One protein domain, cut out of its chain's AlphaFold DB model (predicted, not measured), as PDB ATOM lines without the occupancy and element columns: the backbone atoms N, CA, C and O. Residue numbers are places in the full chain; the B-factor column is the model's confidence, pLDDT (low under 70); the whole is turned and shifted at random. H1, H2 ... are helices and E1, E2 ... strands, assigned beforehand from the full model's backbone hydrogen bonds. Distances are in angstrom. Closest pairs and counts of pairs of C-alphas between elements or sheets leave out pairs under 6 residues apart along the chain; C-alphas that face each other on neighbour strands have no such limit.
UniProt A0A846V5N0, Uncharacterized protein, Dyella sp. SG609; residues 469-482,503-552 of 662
ATOM      1  N   LEU A 469     -28.232 109.617  23.533       89.19
ATOM      2  CA  LEU A 469     -27.166 109.895  22.592       89.19
ATOM      3  C   LEU A 469     -25.857 110.228  23.315       89.19
ATOM      4  O   LEU A 469     -25.840 110.978  24.297       89.19
ATOM      5  N   LEU A 470     -24.762 109.715  22.765       86.38
ATOM      6  CA  LEU A 470     -23.389 110.126  23.017       86.38
ATOM      7  C   LEU A 470     -22.864 110.798  21.747       86.38
ATOM      8  O   LEU A 470     -22.540 110.132  20.765       86.38
ATOM      9  N   GLY A 471     -22.862 112.134  21.740       81.12
ATOM     10  CA  GLY A 471     -22.708 112.893  20.500       81.12
ATOM     11  C   GLY A 471     -23.900 112.632  19.579       81.12
ATOM     12  O   GLY A 471     -25.028 112.997  19.906       81.12
ATOM     13  N   THR A 472     -23.646 111.986  18.446       83.38
ATOM     14  CA  THR A 472     -24.671 111.564  17.478       83.38
ATOM     15  C   THR A 472     -25.011 110.075  17.558       83.38
ATOM     16  O   THR A 472     -25.966 109.639  16.918       83.38
ATOM     17  N   CYS A 473     -24.263 109.291  18.341       87.75
ATOM     18  CA  CYS A 473     -24.474 107.852  18.458       87.75
ATOM     19  C   CYS A 473     -25.541 107.514  19.499       87.75
ATOM     20  O   CYS A 473     -25.443 107.954  20.643       87.75
ATOM     21  N   ASP A 474     -26.524 106.699  19.121       91.50
ATOM     22  CA  ASP A 474     -27.513 106.152  20.048       91.50
ATOM     23  C   ASP A 474     -26.942 104.950  20.807       91.50
ATOM     24  O   ASP A 474     -26.554 103.936  20.226       91.50
ATOM     25  N   THR A 475     -26.901 105.063  22.131       92.44
ATOM     26  CA  THR A 475     -26.410 104.000  23.013       92.44
ATOM     27  C   THR A 475     -27.385 102.832  23.148       92.44
ATOM     28  O   THR A 475     -27.006 101.801  23.698       92.44
ATOM     29  N   GLY A 476     -28.639 102.977  22.708       92.88
ATOM     30  CA  GLY A 476     -29.714 102.007  22.943       92.88
ATOM     31  C   GLY A 476     -30.186 101.947  24.403       92.88
ATOM     32  O   GLY A 476     -31.064 101.151  24.745       92.88
ATOM     33  N   VAL A 477     -29.616 102.776  25.283       95.94
ATOM     34  CA  VAL A 477     -30.037 102.921  26.679       95.94
ATOM     35  C   VAL A 477     -31.058 104.048  26.746       95.94
ATOM     36  O   VAL A 477     -30.718 105.162  26.361       95.94
ATOM     37  N   PRO A 478     -32.291 103.824  27.226       95.88
ATOM     38  CA  PRO A 478     -33.254 104.908  27.389       95.88
ATOM     39  C   PRO A 478     -32.686 106.045  28.244       95.88
ATOM     40  O   PRO A 478     -32.095 105.805  29.299       95.88
ATOM     41  N   THR A 479     -32.874 107.288  27.795       95.69
ATOM     42  CA  THR A 479     -32.457 108.479  28.561       95.69
ATOM     43  C   THR A 479     -33.171 108.534  29.909       95.69
ATOM     44  O   THR A 479     -32.556 108.805  30.939       95.69
ATOM     45  N   TRP A 480     -34.466 108.238  29.871       94.81
ATOM     46  CA  TRP A 480     -35.390 108.157  30.988       94.81
ATOM     47  C   TRP A 480     -36.448 107.098  30.663       94.81
ATOM     48  O   TRP A 480     -36.816 106.935  29.494       94.81
ATOM     49  N   VAL A 481     -36.962 106.409  31.680       94.31
ATOM     50  CA  VAL A 481     -38.132 105.526  31.562       94.31
ATOM     51  C   VAL A 481     -39.231 105.923  32.553       94.31
ATOM     52  O   VAL A 481     -38.924 106.447  33.628       94.31
ATOM     53  N   PRO A 482     -40.512 105.651  32.228       94.75
ATOM     54  CA  PRO A 482     -41.617 105.773  33.173       94.75
ATOM     55  C   PRO A 482     -41.286 105.176  34.542       94.75
ATOM     56  O   PRO A 482     -40.845 104.032  34.629       94.75
ATOM     57  N   ALA A 503      -6.938 112.584  30.360       84.31
ATOM     58  CA  ALA A 503      -5.791 113.177  29.664       84.31
ATOM     59  C   ALA A 503      -5.854 112.910  28.153       84.31
ATOM     60  O   ALA A 503      -5.546 113.787  27.341       84.31
ATOM     61  N   THR A 504      -6.291 111.708  27.775       86.94
ATOM     62  CA  THR A 504      -6.371 111.260  26.386       86.94
ATOM     63  C   THR A 504      -7.766 110.752  26.019       86.94
ATOM     64  O   THR A 504      -8.571 110.389  26.877       86.94
ATOM     65  N   VAL A 505      -8.035 110.663  24.711       87.25
ATOM     66  CA  VAL A 505      -9.234 109.996  24.166       87.25
ATOM     67  C   VAL A 505      -9.306 108.526  24.622       87.25
ATOM     68  O   VAL A 505     -10.394 107.992  24.835       87.25
ATOM     69  N   GLY A 506      -8.152 107.872  24.801       89.81
ATOM     70  CA  GLY A 506      -8.062 106.493  25.285       89.81
ATOM     71  C   GLY A 506      -8.512 106.350  26.740       89.81
ATOM     72  O   GLY A 506      -9.322 105.473  27.036       89.81
ATOM     73  N   ASP A 507      -8.055 107.247  27.619       90.31
ATOM     74  CA  ASP A 507      -8.468 107.281  29.031       90.31
ATOM     75  C   ASP A 507      -9.971 107.542  29.154       90.31
ATOM     76  O   ASP A 507     -10.673 106.863  29.901       90.31
ATOM     77  N   TYR A 508     -10.475 108.476  28.344       90.31
ATOM     78  CA  TYR A 508     -11.893 108.793  28.244       90.31
ATOM     79  C   TYR A 508     -12.733 107.561  27.881       90.31
ATOM     80  O   TYR A 508     -13.697 107.222  28.573       90.31
ATOM     81  N   ALA A 509     -12.333 106.836  26.833       91.19
ATOM     82  CA  ALA A 509     -13.021 105.622  26.416       91.19
ATOM     83  C   ALA A 509     -12.942 104.516  27.473       91.19
ATOM     84  O   ALA A 509     -13.939 103.846  27.735       91.19
ATOM     85  N   ALA A 510     -11.775 104.319  28.090       92.31
ATOM     86  CA  ALA A 510     -11.601 103.348  29.165       92.31
ATOM     87  C   ALA A 510     -12.510 103.669  30.363       92.31
ATOM     88  O   ALA A 510     -13.160 102.766  30.888       92.31
ATOM     89  N   GLY A 511     -12.629 104.949  30.729       92.50
ATOM     90  CA  GLY A 511     -13.525 105.420  31.781       92.50
ATOM     91  C   GLY A 511     -14.996 105.110  31.494       92.50
ATOM     92  O   GLY A 511     -15.678 104.555  32.354       92.50
ATOM     93  N   ILE A 512     -15.483 105.385  30.277       92.75
ATOM     94  CA  ILE A 512     -16.881 105.080  29.916       92.75
ATOM     95  C   ILE A 512     -17.127 103.571  29.885       92.75
ATOM     96  O   ILE A 512     -18.145 103.118  30.403       92.75
ATOM     97  N   ARG A 513     -16.202 102.776  29.330       92.56
ATOM     98  CA  ARG A 513     -16.327 101.306  29.336       92.56
ATOM     99  C   ARG A 513     -16.345 100.748  30.758       92.56
ATOM    100  O   ARG A 513     -17.134  99.853  31.047       92.56
ATOM    101  N   GLY A 514     -15.515 101.292  31.649       93.19
ATOM    102  CA  GLY A 514     -15.512 100.937  33.068       93.19
ATOM    103  C   GLY A 514     -16.845 101.251  33.745       93.19
ATOM    104  O   GLY A 514     -17.397 100.401  34.443       93.19
ATOM    105  N   HIS A 515     -17.407 102.432  33.473       93.25
ATOM    106  CA  HIS A 515     -18.726 102.827  33.974       93.25
ATOM    107  C   HIS A 515     -19.847 101.925  33.443       93.25
ATOM    108  O   HIS A 515     -20.668 101.425  34.207       93.25
ATOM    109  N   ALA A 516     -19.837 101.626  32.143       92.75
ATOM    110  CA  ALA A 516     -20.779 100.701  31.520       92.75
ATOM    111  C   ALA A 516     -20.715  99.299  32.146       92.75
ATOM    112  O   ALA A 516     -21.746  98.688  32.422       92.75
ATOM    113  N   ALA A 517     -19.506  98.795  32.409       92.56
ATOM    114  CA  ALA A 517     -19.307  97.506  33.061       92.56
ATOM    115  C   ALA A 517     -19.829  97.505  34.508       92.56
ATOM    116  O   ALA A 517     -20.422  96.516  34.942       92.56
ATOM    117  N   MET A 518     -19.654  98.610  35.244       92.56
ATOM    118  CA  MET A 518     -20.230  98.784  36.580       92.56
ATOM    119  C   MET A 518     -21.761  98.733  36.529       92.56
ATOM    120  O   MET A 518     -22.350  97.927  37.247       92.56
ATOM    121  N   LEU A 519     -22.391  99.510  35.642       94.00
ATOM    122  CA  LEU A 519     -23.847  99.519  35.466       94.00
ATOM    123  C   LEU A 519     -24.393  98.139  35.057       94.00
ATOM    124  O   LEU A 519     -25.411  97.697  35.587       94.00
ATOM    125  N   ALA A 520     -23.697  97.422  34.172       93.62
ATOM    126  CA  ALA A 520     -24.064  96.060  33.786       93.62
ATOM    127  C   ALA A 520     -23.964  95.076  34.964       93.62
ATOM    128  O   ALA A 520     -24.851  94.246  35.158       93.62
ATOM    129  N   ARG A 521     -22.921  95.193  35.801       93.38
ATOM    130  CA  ARG A 521     -22.732  94.342  36.987       93.38
ATOM    131  C   ARG A 521     -23.856  94.500  38.010       93.38
ATOM    132  O   ARG A 521     -24.207  93.521  38.661       93.38
ATOM    133  N   ILE A 522     -24.400  95.706  38.156       91.06
ATOM    134  CA  ILE A 522     -25.532  95.982  39.055       91.06
ATOM    135  C   ILE A 522     -26.899  95.818  38.370       91.06
ATOM    136  O   ILE A 522     -27.919  96.149  38.962       91.06
ATOM    137  N   GLY A 523     -26.932  95.296  37.139       93.69
ATOM    138  CA  GLY A 523     -28.168  94.970  36.422       93.69
ATOM    139  C   GLY A 523     -28.893  96.160  35.787       93.69
ATOM    140  O   GLY A 523     -30.003  95.986  35.295       93.69
ATOM    141  N   LEU A 524     -28.282  97.348  35.754       93.88
ATOM    142  CA  LEU A 524     -28.865  98.546  35.133       93.88
ATOM    143  C   LEU A 524     -28.630  98.622  33.618       93.88
ATOM    144  O   LEU A 524     -29.272  99.421  32.941       93.88
ATOM    145  N   LEU A 525     -27.732  97.793  33.078       95.12
ATOM    146  CA  LEU A 525     -27.543  97.609  31.639       95.12
ATOM    147  C   LEU A 525     -27.609  96.130  31.277       95.12
ATOM    148  O   LEU A 525     -26.956  95.296  31.903       95.12
ATOM    149  N   ASN A 526     -28.341  95.813  30.212       94.00
ATOM    150  CA  ASN A 526     -28.290  94.485  29.608       94.00
ATOM    151  C   ASN A 526     -27.126  94.360  28.599       94.00
ATOM    152  O   ASN A 526     -26.494  95.346  28.215       94.00
ATOM    153  N   ALA A 527     -26.846  93.136  28.143       91.12
ATOM    154  CA  ALA A 527     -25.728  92.859  27.234       91.12
ATOM    155  C   ALA A 527     -25.830  93.601  25.885       91.12
ATOM    156  O   ALA A 527     -24.811  94.033  25.346       91.12
ATOM    157  N   VAL A 528     -27.046  93.784  25.356       93.44
ATOM    158  CA  VAL A 528     -27.281  94.495  24.087       93.44
ATOM    159  C   VAL A 528     -26.949  95.976  24.244       93.44
ATOM    160  O   VAL A 528     -26.205  96.535  23.441       93.44
ATOM    161  N   GLN A 529     -27.434  96.590  25.320       94.88
ATOM    162  CA  GLN A 529     -27.151  97.979  25.669       94.88
ATOM    163  C   GLN A 529     -25.660  98.219  25.907       94.88
ATOM    164  O   GLN A 529     -25.093  99.159  25.357       94.88
ATOM    165  N   ALA A 530     -24.997  97.343  26.666       91.81
ATOM    166  CA  ALA A 530     -23.559  97.437  26.892       91.81
ATOM    167  C   ALA A 530     -22.766  97.337  25.575       91.81
ATOM    168  O   ALA A 530     -21.828  98.104  25.352       91.81
ATOM    169  N   SER A 531     -23.163  96.435  24.671       90.94
ATOM    170  CA  SER A 531     -22.547  96.311  23.346       90.94
ATOM    171  C   SER A 531     -22.769  97.555  22.481       90.94
ATOM    172  O   SER A 531     -21.835  98.012  21.825       90.94
ATOM    173  N   SER A 532     -23.980  98.115  22.483       92.19
ATOM    174  CA  SER A 532     -24.319  99.313  21.707       92.19
ATOM    175  C   SER A 532     -23.574 100.548  22.220       92.19
ATOM    176  O   SER A 532     -22.966 101.279  21.440       92.19
ATOM    177  N   LEU A 533     -23.505 100.731  23.541       91.50
ATOM    178  CA  LEU A 533     -22.687 101.770  24.163       91.50
ATOM    179  C   LEU A 533     -21.204 101.625  23.790       91.50
ATOM    180  O   LEU A 533     -20.568 102.606  23.414       91.50
ATOM    181  N   ASN A 534     -20.656 100.408  23.818       89.31
ATOM    182  CA  ASN A 534     -19.278 100.165  23.385       89.31
ATOM    183  C   ASN A 534     -19.053 100.511  21.904       89.31
ATOM    184  O   ASN A 534     -17.987 101.023  21.566       89.31
ATOM    185  N   ALA A 535     -20.044 100.281  21.037       88.88
ATOM    186  CA  ALA A 535     -19.980 100.661  19.626       88.88
ATOM    187  C   ALA A 535     -19.975 102.189  19.424       88.88
ATOM    188  O   ALA A 535     -19.294 102.687  18.522       88.88
ATOM    189  N   CYS A 536     -20.648 102.946  20.299       87.81
ATOM    190  CA  CYS A 536     -20.564 104.410  20.302       87.81
ATOM    191  C   CYS A 536     -19.166 104.942  20.634       87.81
ATOM    192  O   CYS A 536     -18.826 106.057  20.249       87.81
ATOM    193  N   LEU A 537     -18.325 104.138  21.286       86.00
ATOM    194  CA  LEU A 537     -16.942 104.480  21.621       86.00
ATOM    195  C   LEU A 537     -15.953 104.072  20.513       86.00
ATOM    196  O   LEU A 537     -14.827 103.669  20.808       86.00
ATOM    197  N   SER A 538     -16.385 104.150  19.253       78.62
ATOM    198  CA  SER A 538     -15.538 103.962  18.069       78.62
ATOM    199  C   SER A 538     -14.702 105.211  17.779       78.62
ATOM    200  O   SER A 538     -15.162 106.328  18.003       78.62
ATOM    201  N   ASP A 539     -13.491 105.042  17.246       72.69
ATOM    202  CA  ASP A 539     -12.455 106.087  17.251       72.69
ATOM    203  C   ASP A 539     -12.897 107.453  16.693       72.69
ATOM    204  O   ASP A 539     -12.605 108.486  17.296       72.69
ATOM    205  N   ALA A 540     -13.632 107.494  15.577       75.25
ATOM    206  CA  ALA A 540     -14.001 108.761  14.939       75.25
ATOM    207  C   ALA A 540     -15.098 109.538  15.694       75.25
ATOM    208  O   ALA A 540     -15.016 110.764  15.791       75.25
ATOM    209  N   GLU A 541     -16.125 108.860  16.218       73.31
ATOM    210  CA  GLU A 541     -17.191 109.515  16.995       73.31
ATOM    211  C   GLU A 541     -16.739 109.795  18.427       73.31
ATOM    212  O   GLU A 541     -16.968 110.887  18.940       73.31
ATOM    213  N   LEU A 542     -15.997 108.864  19.025       81.50
ATOM    214  CA  LEU A 542     -15.350 109.015  20.321       81.50
ATOM    215  C   LEU A 542     -14.442 110.250  20.357       81.50
ATOM    216  O   LEU A 542     -14.529 111.045  21.290       81.50
ATOM    217  N   ALA A 543     -13.598 110.441  19.338       78.56
ATOM    218  CA  ALA A 543     -12.719 111.605  19.259       78.56
ATOM    219  C   ALA A 543     -13.509 112.914  19.113       78.56
ATOM    220  O   ALA A 543     -13.177 113.899  19.773       78.56
ATOM    221  N   ARG A 544     -14.578 112.928  18.298       76.94
ATOM    222  CA  ARG A 544     -15.468 114.095  18.164       76.94
ATOM    223  C   ARG A 544     -16.174 114.423  19.471       76.94
ATOM    224  O   ARG A 544     -16.214 115.586  19.860       76.94
ATOM    225  N   GLN A 545     -16.705 113.415  20.150       79.62
ATOM    226  CA  GLN A 545     -17.391 113.558  21.425       79.62
ATOM    227  C   GLN A 545     -16.442 114.077  22.511       79.62
ATOM    228  O   GLN A 545     -16.735 115.086  23.151       79.62
ATOM    229  N   TYR A 546     -15.286 113.425  22.669       82.50
ATOM    230  CA  TYR A 546     -14.242 113.832  23.605       82.50
ATOM    231  C   TYR A 546     -13.820 115.282  23.361       82.50
ATOM    232  O   TYR A 546     -13.817 116.087  24.289       82.50
ATOM    233  N   ALA A 547     -13.536 115.642  22.105       76.38
ATOM    234  CA  ALA A 547     -13.185 117.009  21.744       76.38
ATOM    235  C   ALA A 547     -14.336 117.986  22.030       76.38
ATOM    236  O   ALA A 547     -14.110 119.031  22.628       76.38
ATOM    237  N   SER A 548     -15.575 117.653  21.664       74.56
ATOM    238  CA  SER A 548     -16.728 118.538  21.865       74.56
ATOM    239  C   SER A 548     -16.974 118.858  23.338       74.56
ATOM    240  O   SER A 548     -17.313 119.994  23.666       74.56
ATOM    241  N   TRP A 549     -16.848 117.872  24.223       75.94
ATOM    242  CA  TRP A 549     -17.186 118.035  25.638       75.94
ATOM    243  C   TRP A 549     -16.029 118.564  26.466       75.94
ATOM    244  O   TRP A 549     -16.251 119.423  27.314       75.94
ATOM    245  N   ARG A 550     -14.788 118.166  26.157       69.69
ATOM    246  CA  ARG A 550     -13.595 118.753  26.780       69.69
ATOM    247  C   ARG A 550     -13.522 120.261  26.558       69.69
ATOM    248  O   ARG A 550     -12.989 120.984  27.387       69.69
ATOM    249  N   GLN A 551     -14.033 120.729  25.426       54.09
ATOM    250  CA  GLN A 551     -13.949 122.134  25.080       54.09
ATOM    251  C   GLN A 551     -15.121 122.982  25.643       54.09
ATOM    252  O   GLN A 551     -15.057 124.198  25.514       54.09
ATOM    253  N   GLY A 552     -16.133 122.401  26.315       53.53
ATOM    254  CA  GLY A 552     -17.218 123.156  26.985       53.53
ATOM    255  C   GLY A 552     -18.600 123.106  26.311       53.53
ATOM    256  O   GLY A 552     -19.388 124.043  26.398       53.53
TER     257      GLY A 552
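What this domain is: This is residues 469 to 482 and 503 to 552 of the 662 residues of an uncharacterized protein of Dyella sp. SG609 (UniProt A0A846V5N0). Two helices, H1 and H2, fold back on each other as a hairpin, and H3 crosses near the end of it where H1 begins and H2 ends. The short strand E1 packs on H2 and is apart from H1. The printed part has 64 residues, with E1, H1, H2 and H3 in this order along the chain, and its class is mostly helix. The whole is compact, with a radius of gyration of the C-alphas of 11.9 A, and only just elongated, with spans of 32 by 21 by 19 A.

Where its parts are: Find C-alpha 473 at (-24.474, 107.852, 18.458), where E1 begins; it runs to residue 478. Past the cut, find C-alpha 505 at (-9.234, 109.996, 24.166); from there H1, residues 505 to 521, runs 24.3 A. H2, residues 527 to 536, runs 14.4 A. H3, residues 539 to 550, runs 15.9 A to C-alpha 550 at (-13.595, 118.753, 26.780).

How they stand to each other: E1 pairs with no named strand, but residues 469 to 470 pair antiparallel with residues 473 to 474 of E1. Look next at Thr 475 and Leu 533, the closest C-alphas of E1 and H2, 4.5 A apart. H1, with residues 513 to 520 alone, touches H2; their closest C-alphas, those of Ala 516 and Ala 530, are 6.3 A apart. This helical hairpin has a shallow tilt of 12 degrees, opposite ways. H1, with residues 505 to 509 alone, touches residues 542 to 546 of H3; the closest C-alphas, those of Val 505 and Ala 543, are 6.2 A apart. H1 and H3 are about perpendicular, at 85 degrees. H2 and H3 are close but not clearly touching, with C-alphas 536 and 542 the closest at 7.0 A. In H1, H2 and H3 every O i to N i+4 pair is within hydrogen-bond range.

The domain as a whole: Residues 483 to 502 are not printed; across this cut C-alphas 482 and 503, the two farthest apart, are 36.8 A apart. The links H1 to H2 and H2 to H3 are tight. The model's confidence is low at residues 550 to 552, with pLDDT under 70.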